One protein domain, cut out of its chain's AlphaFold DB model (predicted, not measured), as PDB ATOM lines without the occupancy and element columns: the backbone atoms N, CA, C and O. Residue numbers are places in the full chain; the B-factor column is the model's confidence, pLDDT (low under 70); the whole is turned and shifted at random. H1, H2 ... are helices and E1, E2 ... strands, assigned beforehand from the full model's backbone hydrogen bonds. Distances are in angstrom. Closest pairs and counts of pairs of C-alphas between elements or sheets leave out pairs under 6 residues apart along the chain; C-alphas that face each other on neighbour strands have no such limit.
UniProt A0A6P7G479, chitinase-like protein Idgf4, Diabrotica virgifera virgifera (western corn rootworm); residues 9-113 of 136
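Overview. This is residues 9 to 113 of the 136 residues of the protein "chitinase-like protein Idgf4" of Diabrotica virgifera virgifera (western corn rootworm) (UniProt A0A6P7G479). With little regular structure, this is mostly loop, with H1 and E1 at one end and, toward the other, two small two-stranded sheets joined where E2 runs on into E3. The 105 printed residues include, in order, H1 E1 E2 E3 E4 E5 H2; the antiparallel sheets are E2-E5 and E3-E4. The class is mixed, with 34 residues in named elements; the whole is only just compact, close to loose, with radius of gyration of the C-alphas 15.5 A and spans 48 by 32 by 24 A.

Along the chain. After residues 9 to 42, H1, residues 43 to 52, runs 14.3 A from C-alpha 43 at (-27.596, 13.200, -42.667). E1 is 60 to 62, E2 67 to 69, E3 71 to 73, E4 87 to 90, E5 102 to 104. H2, residues 105 to 112, runs 10.5 A to C-alpha 112 at (-11.579, 5.569, -24.095).

Arrangement. Residues 9 to 10 pair parallel with 61 to 62 of E1. E2 and E5 have N 68 and O 103 at 2.8 A, within hydrogen-bond range. The hairpin E3 and E4 has N 88 and O 72 at 2.8 A, also within range. The closest C-alphas of E2 and H2, Tyr 67 and Tyr 105, are 5.1 A apart. H1 and H2 have every O i to N i+4 pair within range.

Size, cuts and confidence. The printed part has no cut. Links E3 to E4 and E4 to E5 are long. Residue 113 is under pLDDT 70.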
ATOM      1  N   VAL A   9     -29.260  26.363 -40.536       96.88
ATOM      2  CA  VAL A   9     -28.449  25.393 -39.799       96.88
ATOM      3  C   VAL A   9     -29.235  24.091 -39.701       96.88
ATOM      4  O   VAL A   9     -30.278  24.024 -39.053       96.88
ATOM      5  N   LEU A  10     -28.753  23.066 -40.391       96.31
ATOM      6  CA  LEU A  10     -29.362  21.749 -40.437       96.31
ATOM      7  C   LEU A  10     -28.807  20.887 -39.302       96.31
ATOM      8  O   LEU A  10     -27.689  20.376 -39.384       96.31
ATOM      9  N   HIS A  11     -29.600  20.710 -38.248       96.69
ATOM     10  CA  HIS A  11     -29.301  19.788 -37.151       96.69
ATOM     11  C   HIS A  11     -29.797  18.374 -37.488       96.69
ATOM     12  O   HIS A  11     -30.799  17.912 -36.954       96.69
ATOM     13  N   ALA A  12     -29.111  17.704 -38.419       96.75
ATOM     14  CA  ALA A  12     -29.399  16.320 -38.814       96.75
ATOM     15  C   ALA A  12     -28.661  15.314 -37.909       96.75
ATOM     16  O   ALA A  12     -27.836  14.522 -38.358       96.75
ATOM     17  N   PHE A  13     -28.917  15.399 -36.609       96.56
ATOM     18  CA  PHE A  13     -28.371  14.524 -35.572       96.56
ATOM     19  C   PHE A  13     -29.403  14.377 -34.446       96.56
ATOM     20  O   PHE A  13     -30.474  14.975 -34.509       96.56
ATOM     21  N   ASP A  14     -29.093  13.575 -33.427       96.56
ATOM     22  CA  ASP A  14     -30.034  13.173 -32.373       96.56
ATOM     23  C   ASP A  14     -31.262  12.410 -32.909       96.56
ATOM     24  O   ASP A  14     -32.375  12.515 -32.383       96.56
ATOM     25  N   PHE A  15     -31.047  11.585 -33.944       95.88
ATOM     26  CA  PHE A  15     -32.054  10.634 -34.430       95.88
ATOM     27  C   PHE A  15     -32.458   9.641 -33.334       95.88
ATOM     28  O   PHE A  15     -33.646   9.392 -33.135       95.88
ATOM     29  N   TYR A  16     -31.469   9.173 -32.571       95.44
ATOM     30  CA  TYR A  16     -31.635   8.323 -31.399       95.44
ATOM     31  C   TYR A  16     -31.060   9.031 -30.175       95.44
ATOM     32  O   TYR A  16     -29.904   9.455 -30.175       95.44
ATOM     33  N   THR A  17     -31.866   9.166 -29.124       96.94
ATOM     34  CA  THR A  17     -31.433   9.767 -27.853       96.94
ATOM     35  C   THR A  17     -31.986   8.957 -26.693       96.94
ATOM     36  O   THR A  17     -33.111   8.478 -26.794       96.94
ATOM     37  N   PRO A  18     -31.278   8.848 -25.564       96.19
ATOM     38  CA  PRO A  18     -31.754   8.065 -24.432       96.19
ATOM     39  C   PRO A  18     -33.044   8.601 -23.817       96.19
ATOM     40  O   PRO A  18     -33.805   7.827 -23.260       96.19
ATOM     41  N   LEU A  19     -33.327   9.897 -23.973       93.81
ATOM     42  CA  LEU A  19     -34.589  10.494 -23.541       93.81
ATOM     43  C   LEU A  19     -35.781  10.063 -24.414       93.81
ATOM     44  O   LEU A  19     -36.899   9.960 -23.926       93.81
ATOM     45  N   ARG A  20     -35.568   9.851 -25.720       95.25
ATOM     46  CA  ARG A  20     -36.623   9.443 -26.670       95.25
ATOM     47  C   ARG A  20     -36.668   7.930 -26.888       95.25
ATOM     48  O   ARG A  20     -37.666   7.413 -27.379       95.25
ATOM     49  N   ASN A  21     -35.575   7.245 -26.574       95.44
ATOM     50  CA  ASN A  21     -35.300   5.855 -26.905       95.44
ATOM     51  C   ASN A  21     -34.609   5.183 -25.705       95.44
ATOM     52  O   ASN A  21     -33.443   4.811 -25.783       95.44
ATOM     53  N   GLU A  22     -35.295   5.065 -24.568       94.94
ATOM     54  CA  GLU A  22     -34.692   4.554 -23.321       94.94
ATOM     55  C   GLU A  22     -34.164   3.116 -23.443       94.94
ATOM     56  O   GLU A  22     -33.135   2.770 -22.861       94.94
ATOM     57  N   GLU A  23     -34.855   2.296 -24.234       94.19
ATOM     58  CA  GLU A  23     -34.559   0.875 -24.439       94.19
ATOM     59  C   GLU A  23     -33.976   0.584 -25.832       94.19
ATOM     60  O   GLU A  23     -33.953  -0.560 -26.268       94.19
ATOM     61  N   LEU A  24     -33.536   1.611 -26.571       93.06
ATOM     62  CA  LEU A  24     -32.983   1.443 -27.917       93.06
ATOM     63  C   LEU A  24     -31.847   2.435 -28.179       93.06
ATOM     64  O   LEU A  24     -32.073   3.641 -28.280       93.06
ATOM     65  N   ALA A  25     -30.635   1.919 -28.364       93.94
ATOM     66  CA  ALA A  25     -29.487   2.701 -28.798       93.94
ATOM     67  C   ALA A  25     -29.119   2.339 -30.231       93.94
ATOM     68  O   ALA A  25     -28.913   1.172 -30.578       93.94
ATOM     69  N   ASP A  26     -28.967   3.374 -31.042       93.31
ATOM     70  CA  ASP A  26     -28.393   3.282 -32.374       93.31
ATOM     71  C   ASP A  26     -27.634   4.572 -32.709       93.31
ATOM     72  O   ASP A  26     -27.521   5.475 -31.874       93.31
ATOM     73  N   PHE A  27     -27.072   4.666 -33.912       93.06
ATOM     74  CA  PHE A  27     -26.279   5.816 -34.330       93.06
ATOM     75  C   PHE A  27     -27.104   7.117 -34.265       93.06
ATOM     76  O   PHE A  27     -28.078   7.265 -35.000       93.06
ATOM     77  N   PRO A  28     -26.703   8.112 -33.450       94.62
ATOM     78  CA  PRO A  28     -27.465   9.353 -33.305       94.62
ATOM     79  C   PRO A  28     -27.290  10.309 -34.495       94.62
ATOM     80  O   PRO A  28     -28.072  11.242 -34.644       94.62
ATOM     81  N   ALA A  29     -26.257  10.113 -35.321       95.75
ATOM     82  CA  ALA A  29     -25.923  10.975 -36.457       95.75
ATOM     83  C   ALA A  29     -25.202  10.191 -37.579       95.75
ATOM     84  O   ALA A  29     -24.031  10.461 -37.868       95.75
ATOM     85  N   PRO A  30     -25.830   9.167 -38.187       94.12
ATOM     86  CA  PRO A  30     -25.208   8.434 -39.275       94.12
ATOM     87  C   PRO A  30     -25.158   9.316 -40.529       94.12
ATOM     88  O   PRO A  30     -26.111  10.022 -40.866       94.12
ATOM     89  N   LEU A  31     -24.021   9.289 -41.228       94.50
ATOM     90  CA  LEU A  31     -23.836  10.086 -42.443       94.50
ATOM     91  C   LEU A  31     -24.738   9.598 -43.584       94.50
ATOM     92  O   LEU A  31     -25.288  10.411 -44.320       94.50
ATOM     93  N   TYR A  32     -24.894   8.280 -43.689       94.44
ATOM     94  CA  TYR A  32     -25.668   7.600 -44.721       94.44
ATOM     95  C   TYR A  32     -26.698   6.669 -44.094       94.44
ATOM     96  O   TYR A  32     -26.610   6.336 -42.911       94.44
ATOM     97  N   GLU A  33     -27.648   6.240 -44.917       92.94
ATOM     98  CA  GLU A  33     -28.636   5.229 -44.566       92.94
ATOM     99  C   GLU A  33     -27.979   3.944 -44.042       92.94
ATOM    100  O   GLU A  33     -26.941   3.488 -44.536       92.94
ATOM    101  N   LEU A  34     -28.606   3.368 -43.020       89.50
ATOM    102  CA  LEU A  34     -28.225   2.096 -42.429       89.50
ATOM    103  C   LEU A  34     -29.191   1.015 -42.915       89.50
ATOM    104  O   LEU A  34     -30.393   1.251 -43.015       89.50
ATOM    105  N   ILE A  35     -28.658  -0.175 -43.195       88.44
ATOM    106  CA  ILE A  35     -29.467  -1.341 -43.570       88.44
ATOM    107  C   ILE A  35     -30.444  -1.645 -42.425       88.44
ATOM    108  O   ILE A  35     -30.079  -1.546 -41.251       88.44
ATOM    109  N   ASP A  36     -31.684  -1.989 -42.772       89.12
ATOM    110  CA  ASP A  36     -32.768  -2.286 -41.828       89.12
ATOM    111  C   ASP A  36     -33.109  -1.126 -40.869       89.12
ATOM    112  O   ASP A  36     -33.533  -1.348 -39.731       89.12
ATOM    113  N   ARG A  37     -32.916   0.125 -41.310       91.06
ATOM    114  CA  ARG A  37     -33.377   1.347 -40.624       91.06
ATOM    115  C   ARG A  37     -34.263   2.191 -41.516       91.06
ATOM    116  O   ARG A  37     -34.453   1.902 -42.693       91.06
ATOM    117  N   ARG A  38     -34.842   3.243 -40.936       92.50
ATOM    118  CA  ARG A  38     -35.605   4.207 -41.720       92.50
ATOM    119  C   ARG A  38     -34.670   5.000 -42.632       92.50
ATOM    120  O   ARG A  38     -33.660   5.543 -42.184       92.50
ATOM    121  N   GLY A  39     -35.056   5.125 -43.899       94.19
ATOM    122  CA  GLY A  39     -34.267   5.828 -44.915       94.19
ATOM    123  C   GLY A  39     -34.095   7.334 -44.675       94.19
ATOM    124  O   GLY A  39     -33.261   7.959 -45.324       94.19
ATOM    125  N   ASP A  40     -34.845   7.925 -43.737       94.69
ATOM    126  CA  ASP A  40     -34.773   9.341 -43.353       94.69
ATOM    127  C   ASP A  40     -33.980   9.609 -42.059       94.69
ATOM    128  O   ASP A  40     -33.790  10.766 -41.687       94.69
ATOM    129  N   GLU A  41     -33.463   8.581 -41.382       95.12
ATOM    130  CA  GLU A  41     -32.698   8.719 -40.129       95.12
ATOM    131  C   GLU A  41     -31.188   8.865 -40.377       95.12
ATOM    132  O   GLU A  41     -30.367   8.212 -39.740       95.12
ATOM    133  N   ASN A  42     -30.803   9.696 -41.349       96.12
ATOM    134  CA  ASN A  42     -29.405   9.954 -41.698       96.12
ATOM    135  C   ASN A  42     -29.193  11.347 -42.302       96.12
ATOM    136  O   ASN A  42     -30.107  11.956 -42.856       96.12
ATOM    137  N   ILE A  43     -27.961  11.847 -42.221       97.69
ATOM    138  CA  ILE A  43     -27.596  13.200 -42.667       97.69
ATOM    139  C   ILE A  43     -27.829  13.394 -44.174       97.69
ATOM    140  O   ILE A  43     -28.374  14.421 -44.582       97.69
ATOM    141  N   ASP A  44     -27.433  12.423 -45.003       97.38
ATOM    142  CA  ASP A  44     -27.535  12.502 -46.465       97.38
ATOM    143  C   ASP A  44     -28.986  12.677 -46.947       97.38
ATOM    144  O   ASP A  44     -29.253  13.538 -47.788       97.38
ATOM    145  N   ALA A  45     -29.940  11.948 -46.360       97.44
ATOM    146  CA  ALA A  45     -31.361  12.071 -46.678       97.44
ATOM    147  C   ALA A  45     -31.901  13.483 -46.399       97.44
ATOM    148  O   ALA A  45     -32.576  14.070 -47.250       97.44
ATOM    149  N   TRP A  46     -31.556  14.073 -45.249       97.50
ATOM    150  CA  TRP A  46     -31.988  15.429 -44.899       97.50
ATOM    151  C   TRP A  46     -31.345  16.490 -45.790       97.50
ATOM    152  O   TRP A  46     -32.035  17.394 -46.261       97.50
ATOM    153  N   VAL A  47     -30.049  16.373 -46.089       97.69
ATOM    154  CA  VAL A  47     -29.383  17.283 -47.034       97.69
ATOM    155  C   VAL A  47     -30.055  17.206 -48.408       97.69
ATOM    156  O   VAL A  47     -30.433  18.239 -48.966       97.69
ATOM    157  N   LYS A  48     -30.287  15.994 -48.930       97.75
ATOM    158  CA  LYS A  48     -30.981  15.780 -50.209       97.75
ATOM    159  C   LYS A  48     -32.394  16.352 -50.206       97.75
ATOM    160  O   LYS A  48     -32.777  16.967 -51.197       97.75
ATOM    161  N   TYR A  49     -33.137  16.205 -49.110       96.94
ATOM    162  CA  TYR A  49     -34.477  16.769 -48.966       96.94
ATOM    163  C   TYR A  49     -34.478  18.294 -49.131       96.94
ATOM    164  O   TYR A  49     -35.265  18.835 -49.907       96.94
ATOM    165  N   TRP A  50     -33.582  19.015 -48.456       96.88
ATOM    166  CA  TRP A  50     -33.536  20.477 -48.573       96.88
ATOM    167  C   TRP A  50     -33.119  20.940 -49.973       96.88
ATOM    168  O   TRP A  50     -33.690  21.902 -50.500       96.88
ATOM    169  N   LEU A  51     -32.155  20.247 -50.584       97.12
ATOM    170  CA  LEU A  51     -31.690  20.543 -51.938       97.12
ATOM    171  C   LEU A  51     -32.781  20.287 -52.987       97.12
ATOM    172  O   LEU A  51     -33.010  21.139 -53.845       97.12
ATOM    173  N   SER A  52     -33.488  19.155 -52.903       97.31
ATOM    174  CA  SER A  52     -34.564  18.809 -53.844       97.31
ATOM    175  C   SER A  52     -35.773  19.738 -53.723       97.31
ATOM    176  O   SER A  52     -36.442  20.002 -54.718       97.31
ATOM    177  N   ASN A  53     -35.996  20.320 -52.541       95.56
ATOM    178  CA  ASN A  53     -37.014  21.346 -52.295       95.56
ATOM    179  C   ASN A  53     -36.541  22.780 -52.622       95.56
ATOM    180  O   ASN A  53     -37.148  23.761 -52.188       95.56
ATOM    181  N   GLY A  54     -35.458  22.927 -53.392       94.75
ATOM    182  CA  GLY A  54     -35.036  24.208 -53.962       94.75
ATOM    183  C   GLY A  54     -34.223  25.099 -53.023       94.75
ATOM    184  O   GLY A  54     -34.049  26.287 -53.308       94.75
ATOM    185  N   THR A  55     -33.703  24.568 -51.914       96.69
ATOM    186  CA  THR A  55     -32.785  25.329 -51.058       96.69
ATOM    187  C   THR A  55     -31.389  25.340 -51.674       96.69
ATOM    188  O   THR A  55     -30.813  24.274 -51.886       96.69
ATOM    189  N   PRO A  56     -30.796  26.515 -51.955       96.56
ATOM    190  CA  PRO A  56     -29.443  26.572 -52.499       96.56
ATOM    191  C   PRO A  56     -28.428  25.967 -51.522       96.56
ATOM    192  O   PRO A  56     -28.392  26.366 -50.361       96.56
ATOM    193  N   ALA A  57     -27.545  25.086 -52.002       96.19
ATOM    194  CA  ALA A  57     -26.544  24.405 -51.167       96.19
ATOM    195  C   ALA A  57     -25.687  25.371 -50.330       96.19
ATOM    196  O   ALA A  57     -25.434  25.121 -49.159       96.19
ATOM    197  N   LYS A  58     -25.319  26.529 -50.894       96.62
ATOM    198  CA  LYS A  58     -24.547  27.578 -50.201       96.62
ATOM    199  C   LYS A  58     -25.244  28.193 -48.980       96.62
ATOM    200  O   LYS A  58     -24.600  28.904 -48.220       96.62
ATOM    201  N   LYS A  59     -26.555  27.979 -48.829       97.19
ATOM    202  CA  LYS A  59     -27.339  28.428 -47.675       97.19
ATOM    203  C   LYS A  59     -27.517  27.329 -46.624       97.19
ATOM    204  O   LYS A  59     -28.094  27.611 -45.582       97.19
ATOM    205  N   LEU A  60     -27.072  26.096 -46.870       97.38
ATOM    206  CA  LEU A  60     -27.184  24.998 -45.912       97.38
ATOM    207  C   LEU A  60     -25.892  24.868 -45.106       97.38
ATOM    208  O   LEU A  60     -24.832  24.583 -45.658       97.38
ATOM    209  N   LEU A  61     -25.997  25.046 -43.792       97.44
ATOM    210  CA  LEU A  61     -24.922  24.787 -42.842       97.44
ATOM    211  C   LEU A  61     -25.216  23.475 -42.124       97.44
ATOM    212  O   LEU A  61     -26.180  23.384 -41.370       97.44
ATOM    213  N   LEU A  62     -24.400  22.451 -42.361       97.00
ATOM    214  CA  LEU A  62     -24.556  21.166 -41.690       97.00
ATOM    215  C   LEU A  62     -23.994  21.248 -40.267       97.00
ATOM    216  O   LEU A  62     -22.805  21.506 -40.080       97.00
ATOM    217  N   GLY A  63     -24.843  21.010 -39.270       96.69
ATOM    218  CA  GLY A  63     -24.408  20.903 -37.885       96.69
ATOM    219  C   GLY A  63     -23.717  19.563 -37.622       96.69
ATOM    220  O   GLY A  63     -24.170  18.520 -38.090       96.69
ATOM    221  N   ILE A  64     -22.623  19.598 -36.860       95.62
ATOM    222  CA  ILE A  64     -21.841  18.415 -36.482       95.62
ATOM    223  C   ILE A  64     -21.843  18.314 -34.952       95.62
ATOM    224  O   ILE A  64     -21.350  19.237 -34.297       95.62
ATOM    225  N   PRO A  65     -22.375  17.229 -34.363       94.50
ATOM    226  CA  PRO A  65     -22.392  17.073 -32.916       94.50
ATOM    227  C   PRO A  65     -20.981  16.792 -32.389       94.50
ATOM    228  O   PRO A  65     -20.266  15.919 -32.882       94.50
ATOM    229  N   THR A  66     -20.582  17.524 -31.351       94.31
ATOM    230  CA  THR A  66     -19.303  17.360 -30.630       94.31
ATOM    231  C   THR A  66     -19.484  16.646 -29.285       94.31
ATOM    232  O   THR A  66     -18.665  16.762 -28.370       94.31
ATOM    233  N   TYR A  67     -20.575  15.891 -29.172       95.00
ATOM    234  CA  TYR A  67     -20.977  15.094 -28.020       95.00
ATOM    235  C   TYR A  67     -21.462  13.717 -28.485       95.00
ATOM    236  O   TYR A  67     -21.749  13.504 -29.663       95.00
ATOM    237  N   GLY A  68     -21.547  12.775 -27.551       94.56
ATOM    238  CA  GLY A  68     -22.144  11.461 -27.747       94.56
ATOM    239  C   GLY A  68     -23.356  11.269 -26.843       94.56
ATOM    240  O   GLY A  68     -23.425  11.834 -25.749       94.56
ATOM    241  N   ARG A  69     -24.299  10.448 -27.310       96.50
ATOM    242  CA  ARG A  69     -25.442   9.974 -26.527       96.50
ATOM    243  C   ARG A  69     -25.084   8.664 -25.829       96.50
ATOM    244  O   ARG A  69     -24.411   7.823 -26.426       96.50
ATOM    245  N   THR A  70     -25.486   8.513 -24.571       94.94
ATOM    246  CA  THR A  70     -25.108   7.368 -23.732       94.94
ATOM    247  C   THR A  70     -26.317   6.701 -23.089       94.94
ATOM    248  O   THR A  70     -27.291   7.355 -22.727       94.94
ATOM    249  N   TRP A  71     -26.225   5.386 -22.916       94.75
ATOM    250  CA  TRP A  71     -27.247   4.553 -22.290       94.75
ATOM    251  C   TRP A  71     -26.615   3.652 -21.236       94.75
ATOM    252  O   TRP A  71     -25.440   3.290 -21.356       94.75
ATOM    253  N   HIS A  72     -27.403   3.260 -20.238       92.38
ATOM    254  CA  HIS A  72     -27.050   2.159 -19.343       92.38
ATOM    255  C   HIS A  72     -27.392   0.822 -19.996       92.38
ATOM    256  O   HIS A  72     -28.477   0.661 -20.547       92.38
ATOM    257  N   LEU A  73     -26.487  -0.152 -19.917       90.62
ATOM    258  CA  LEU A  73     -26.764  -1.526 -20.343       90.62
ATOM    259  C   LEU A  73     -27.580  -2.258 -19.265       90.62
ATOM    260  O   LEU A  73     -27.325  -2.094 -18.069       90.62
ATOM    261  N   LYS A  74     -28.528  -3.107 -19.669       89.25
ATOM    262  CA  LYS A  74     -29.174  -4.072 -18.768       89.25
ATOM    263  C   LYS A  74     -28.255  -5.286 -18.599       89.25
ATOM    264  O   LYS A  74     -28.122  -6.097 -19.508       89.25
ATOM    265  N   GLY A  75     -27.640  -5.429 -17.424       83.56
ATOM    266  CA  GLY A  75     -26.814  -6.595 -17.088       83.56
ATOM    267  C   GLY A  75     -25.649  -6.806 -18.064       83.56
ATOM    268  O   GLY A  75     -24.920  -5.868 -18.375       83.56
ATOM    269  N   GLU A  76     -25.483  -8.036 -18.552       76.06
ATOM    270  CA  GLU A  76     -24.449  -8.417 -19.529       76.06
ATOM    271  C   GLU A  76     -24.949  -8.294 -20.980       76.06
ATOM    272  O   GLU A  76     -24.844  -9.229 -21.777       76.06
ATOM    273  N   ALA A  77     -25.538  -7.145 -21.324       77.25
ATOM    274  CA  ALA A  77     -26.025  -6.883 -22.676       77.25
ATOM    275  C   ALA A  77     -24.912  -7.075 -23.721       77.25
ATOM    276  O   ALA A  77     -23.781  -6.603 -23.559       77.25
ATOM    277  N   LYS A  78     -25.250  -7.734 -24.831       75.12
ATOM    278  CA  LYS A  78     -24.340  -7.873 -25.970       75.12
ATOM    279  C   LYS A  78     -24.274  -6.557 -26.740       75.12
ATOM    280  O   LYS A  78     -25.298  -5.987 -27.098       75.12
ATOM    281  N   VAL A  79     -23.057  -6.090 -27.001       79.06
ATOM    282  CA  VAL A  79     -22.783  -4.816 -27.694       79.06
ATOM    283  C   VAL A  79     -22.103  -5.017 -29.052       79.06
ATOM    284  O   VAL A  79     -21.572  -4.078 -29.633       79.06
ATOM    285  N   ASP A  80     -22.072  -6.248 -29.559       77.56
ATOM    286  CA  ASP A  80     -21.427  -6.618 -30.822       77.56
ATOM    287  C   ASP A  80     -22.299  -6.355 -32.060       77.56
ATOM    288  O   ASP A  80     -21.793  -6.379 -33.185       77.56
ATOM    289  N   GLN A  81     -23.589  -6.061 -31.869       80.38
ATOM    290  CA  GLN A  81     -24.554  -5.793 -32.932       80.38
ATOM    291  C   GLN A  81     -25.359  -4.521 -32.647       80.38
ATOM    292  O   GLN A  81     -25.630  -4.183 -31.498       80.38
ATOM    293  N   PHE A  82     -25.736  -3.818 -33.717       85.38
ATOM    294  CA  PHE A  82     -26.600  -2.639 -33.663       85.38
ATOM    295  C   PHE A  82     -27.928  -2.942 -34.385       85.38
ATOM    296  O   PHE A  82     -27.902  -3.543 -35.462       85.38
ATOM    297  N   PRO A  83     -29.083  -2.504 -33.855       90.75
ATOM    298  CA  PRO A  83     -29.224  -1.610 -32.713       90.75
ATOM    299  C   PRO A  83     -29.151  -2.394 -31.394       90.75
ATOM    300  O   PRO A  83     -29.352  -3.605 -31.378       90.75
ATOM    301  N   ILE A  84     -28.867  -1.708 -30.289       90.62
ATOM    302  CA  ILE A  84     -28.809  -2.329 -28.957       90.62
ATOM    303  C   ILE A  84     -30.157  -2.112 -28.265       90.62
ATOM    304  O   ILE A  84     -30.600  -0.969 -28.163       90.62
ATOM    305  N   THR A  85     -30.795  -3.183 -27.783       91.81
ATOM    306  CA  THR A  85     -32.124  -3.129 -27.134       91.81
ATOM    307  C   THR A  85     -32.113  -3.428 -25.631       91.81
ATOM    308  O   THR A  85     -33.027  -3.044 -24.906       91.81
ATOM    309  N   ASP A  86     -31.071  -4.082 -25.116       91.56
ATOM    310  CA  ASP A  86     -30.952  -4.418 -23.690       91.56
ATOM    311  C   ASP A  86     -30.395  -3.233 -22.884       91.56
ATOM    312  O   ASP A  86     -29.258  -3.246 -22.407       91.56
ATOM    313  N   LEU A  87     -31.204  -2.178 -22.756       93.88
ATOM    314  CA  LEU A  87     -30.817  -0.895 -22.159       93.88
ATOM    315  C   LEU A  87     -31.749  -0.465 -21.026       93.88
ATOM    316  O   LEU A  87     -32.924  -0.831 -20.998       93.88
ATOM    317  N   ASN A  88     -31.209   0.309 -20.087       92.94
ATOM    318  CA  ASN A  88     -31.895   0.835 -18.909       92.94
ATOM    319  C   ASN A  88     -31.823   2.370 -18.869       92.94
ATOM    320  O   ASN A  88     -31.338   2.956 -17.901       92.94
ATOM    321  N   GLY A  89     -32.263   3.016 -19.951       94.69
ATOM    322  CA  GLY A  89     -32.381   4.467 -20.011       94.69
ATOM    323  C   GLY A  89     -31.048   5.218 -20.146       94.69
ATOM    324  O   GLY A  89     -30.029   4.639 -20.543       94.69
ATOM    325  N   PRO A  90     -31.056   6.535 -19.858       96.69
ATOM    326  CA  PRO A  90     -29.901   7.409 -20.034       96.69
ATOM    327  C   PRO A  90     -28.704   6.997 -19.187       96.69
ATOM    328  O   PRO A  90     -28.846   6.714 -18.002       96.69
ATOM    329  N   GLY A  91     -27.513   7.025 -19.789       94.44
ATOM    330  CA  GLY A  91     -26.263   6.836 -19.056       94.44
ATOM    331  C   GLY A  91     -26.010   7.955 -18.040       94.44
ATOM    332  O   GLY A  91     -26.644   9.013 -18.078       94.44
ATOM    333  N   ASP A  92     -25.045   7.750 -17.147       94.25
ATOM    334  CA  ASP A  92     -24.730   8.738 -16.113       94.25
ATOM    335  C   ASP A  92     -24.315  10.092 -16.698       94.25
ATOM    336  O   ASP A  92     -23.662  10.179 -17.744       94.25
ATOM    337  N   ALA A  93     -24.672  11.154 -15.978       94.88
ATOM    338  CA  ALA A  93     -24.283  12.506 -16.331       94.88
ATOM    339  C   ALA A  93     -22.757  12.674 -16.310       94.88
ATOM    340  O   ALA A  93     -22.080  12.268 -15.360       94.88
ATOM    341  N   GLY A  94     -22.215  13.308 -17.351       91.12
ATOM    342  CA  GLY A  94     -20.792  13.627 -17.418       91.12
ATOM    343  C   GLY A  94     -20.360  14.614 -16.323       91.12
ATOM    344  O   GLY A  94     -21.158  15.459 -15.902       91.12
ATOM    345  N   PRO A  95     -19.101  14.553 -15.849       91.62
ATOM    346  CA  PRO A  95     -18.593  15.470 -14.825       91.62
ATOM    347  C   PRO A  95     -18.603  16.947 -15.260       91.62
ATOM    348  O   PRO A  95     -18.688  17.837 -14.411       91.62
ATOM    349  N   LEU A  96     -18.504  17.215 -16.565       93.44
ATOM    350  CA  LEU A  96     -18.547  18.549 -17.159       93.44
ATOM    351  C   LEU A  96     -19.933  18.866 -17.722       93.44
ATOM    352  O   LEU A  96     -20.445  19.953 -17.459       93.44
ATOM    353  N   THR A  97     -20.542  17.942 -18.472       95.31
ATOM    354  CA  THR A  97     -21.840  18.182 -19.132       95.31
ATOM    355  C   THR A  97     -23.006  18.218 -18.158       95.31
ATOM    356  O   THR A  97     -23.938  18.988 -18.370       95.31
ATOM    357  N   LYS A  98     -22.948  17.426 -17.078       96.31
ATOM    358  CA  LYS A  98     -23.980  17.335 -16.030       96.31
ATOM    359  C   LYS A  98     -25.379  16.974 -16.551       96.31
ATOM    360  O   LYS A  98     -26.370  17.201 -15.863       96.31
ATOM    361  N   GLU A  99     -25.453  16.376 -17.737       96.38
ATOM    362  CA  GLU A  99     -26.686  15.916 -18.375       96.38
ATOM    363  C   GLU A  99     -26.636  14.394 -18.519       96.38
ATOM    364  O   GLU A  99     -25.706  13.850 -19.119       96.38
ATOM    365  N   ALA A 100     -27.625  13.701 -17.949       96.56
ATOM    366  CA  ALA A 100     -27.747  12.255 -18.092       96.56
ATOM    367  C   ALA A 100     -27.970  11.889 -19.565       96.56
ATOM    368  O   ALA A 100     -28.768  12.510 -20.265       96.56
ATOM    369  N   GLY A 101     -27.259  10.873 -20.042       96.00
ATOM    370  CA  GLY A 101     -27.330  10.438 -21.429       96.00
ATOM    371  C   GLY A 101     -26.516  11.278 -22.418       96.00
ATOM    372  O   GLY A 101     -26.669  11.087 -23.628       96.00
ATOM    373  N   LEU A 102     -25.669  12.199 -21.940       96.19
ATOM    374  CA  LEU A 102     -24.815  13.037 -22.780       96.19
ATOM    375  C   LEU A 102     -23.393  13.152 -22.214       96.19
ATOM    376  O   LEU A 102     -23.177  13.567 -21.075       96.19
ATOM    377  N   LEU A 103     -22.405  12.874 -23.067       95.56
ATOM    378  CA  LEU A 103     -20.991  13.144 -22.799       95.56
ATOM    379  C   LEU A 103     -20.396  14.000 -23.914       95.56
ATOM    380  O   LEU A 103     -20.600  13.738 -25.097       95.56
ATOM    381  N   SER A 104     -19.610  15.003 -23.548       95.25
ATOM    382  CA  SER A 104     -18.823  15.796 -24.489       95.25
ATOM    383  C   SER A 104     -17.667  14.974 -25.069       95.25
ATOM    384  O   SER A 104     -17.196  14.008 -24.461       95.25
ATOM    385  N   TYR A 105     -17.158  15.371 -26.239       92.12
ATOM    386  CA  TYR A 105     -16.011  14.703 -26.859       92.12
ATOM    387  C   TYR A 105     -14.794  14.533 -25.914       92.12
ATOM    388  O   TYR A 105     -14.258  13.424 -25.851       92.12
ATOM    389  N   PRO A 106     -14.374  15.538 -25.112       90.88
ATOM    390  CA  PRO A 106     -13.295  15.358 -24.137       90.88
ATOM    391  C   PRO A 106     -13.606  14.326 -23.042       90.88
ATOM    392  O   PRO A 106     -12.728  13.547 -22.671       90.88
ATOM    393  N   GLU A 107     -14.842  14.281 -22.536       91.38
ATOM    394  CA  GLU A 107     -15.253  13.281 -21.539       91.38
ATOM    395  C   GLU A 107     -15.220  11.863 -22.116       91.38
ATOM    396  O   GLU A 107     -14.777  10.936 -21.438       91.38
ATOM    397  N   ILE A 108     -15.622  11.704 -23.381       90.69
ATOM    398  CA  ILE A 108     -15.526  10.433 -24.105       90.69
ATOM    399  C   ILE A 108     -14.056  10.030 -24.274       90.69
ATOM    400  O   ILE A 108     -13.691   8.909 -23.921       90.69
ATOM    401  N   CYS A 109     -13.185  10.930 -24.745       87.00
ATOM    402  CA  CYS A 109     -11.761  10.617 -24.913       87.00
ATOM    403  C   CYS A 109     -11.084  10.206 -23.601       87.00
ATOM    404  O   CYS A 109     -10.312   9.244 -23.573       87.00
ATOM    405  N   ASN A 110     -11.409  10.878 -22.498       86.06
ATOM    406  CA  ASN A 110     -10.883  10.514 -21.184       86.06
ATOM    407  C   ASN A 110     -11.312   9.105 -20.747       86.06
ATOM    408  O   ASN A 110     -10.566   8.446 -20.030       86.06
ATOM    409  N   LYS A 111     -12.475   8.619 -21.199       83.44
ATOM    410  CA  LYS A 111     -12.969   7.269 -20.897       83.44
ATOM    411  C   LYS A 111     -12.452   6.179 -21.842       83.44
ATOM    412  O   LYS A 111     -12.420   5.024 -21.434       83.44
ATOM    413  N   VAL A 112     -12.085   6.520 -23.079       80.19
ATOM    414  CA  VAL A 112     -11.579   5.569 -24.095       80.19
ATOM    415  C   VAL A 112     -10.067   5.347 -23.980       80.19
ATOM    416  O   VAL A 112      -9.556   4.301 -24.384       80.19
ATOM    417  N   THR A 113      -9.326   6.317 -23.439       66.44
ATOM    418  CA  THR A 113      -7.870   6.186 -23.292       66.44
ATOM    419  C   THR A 113      -7.493   5.050 -22.331       66.44
ATOM    420  O   THR A 113      -8.128   4.884 -21.287       66.44
TER     421      THR A 113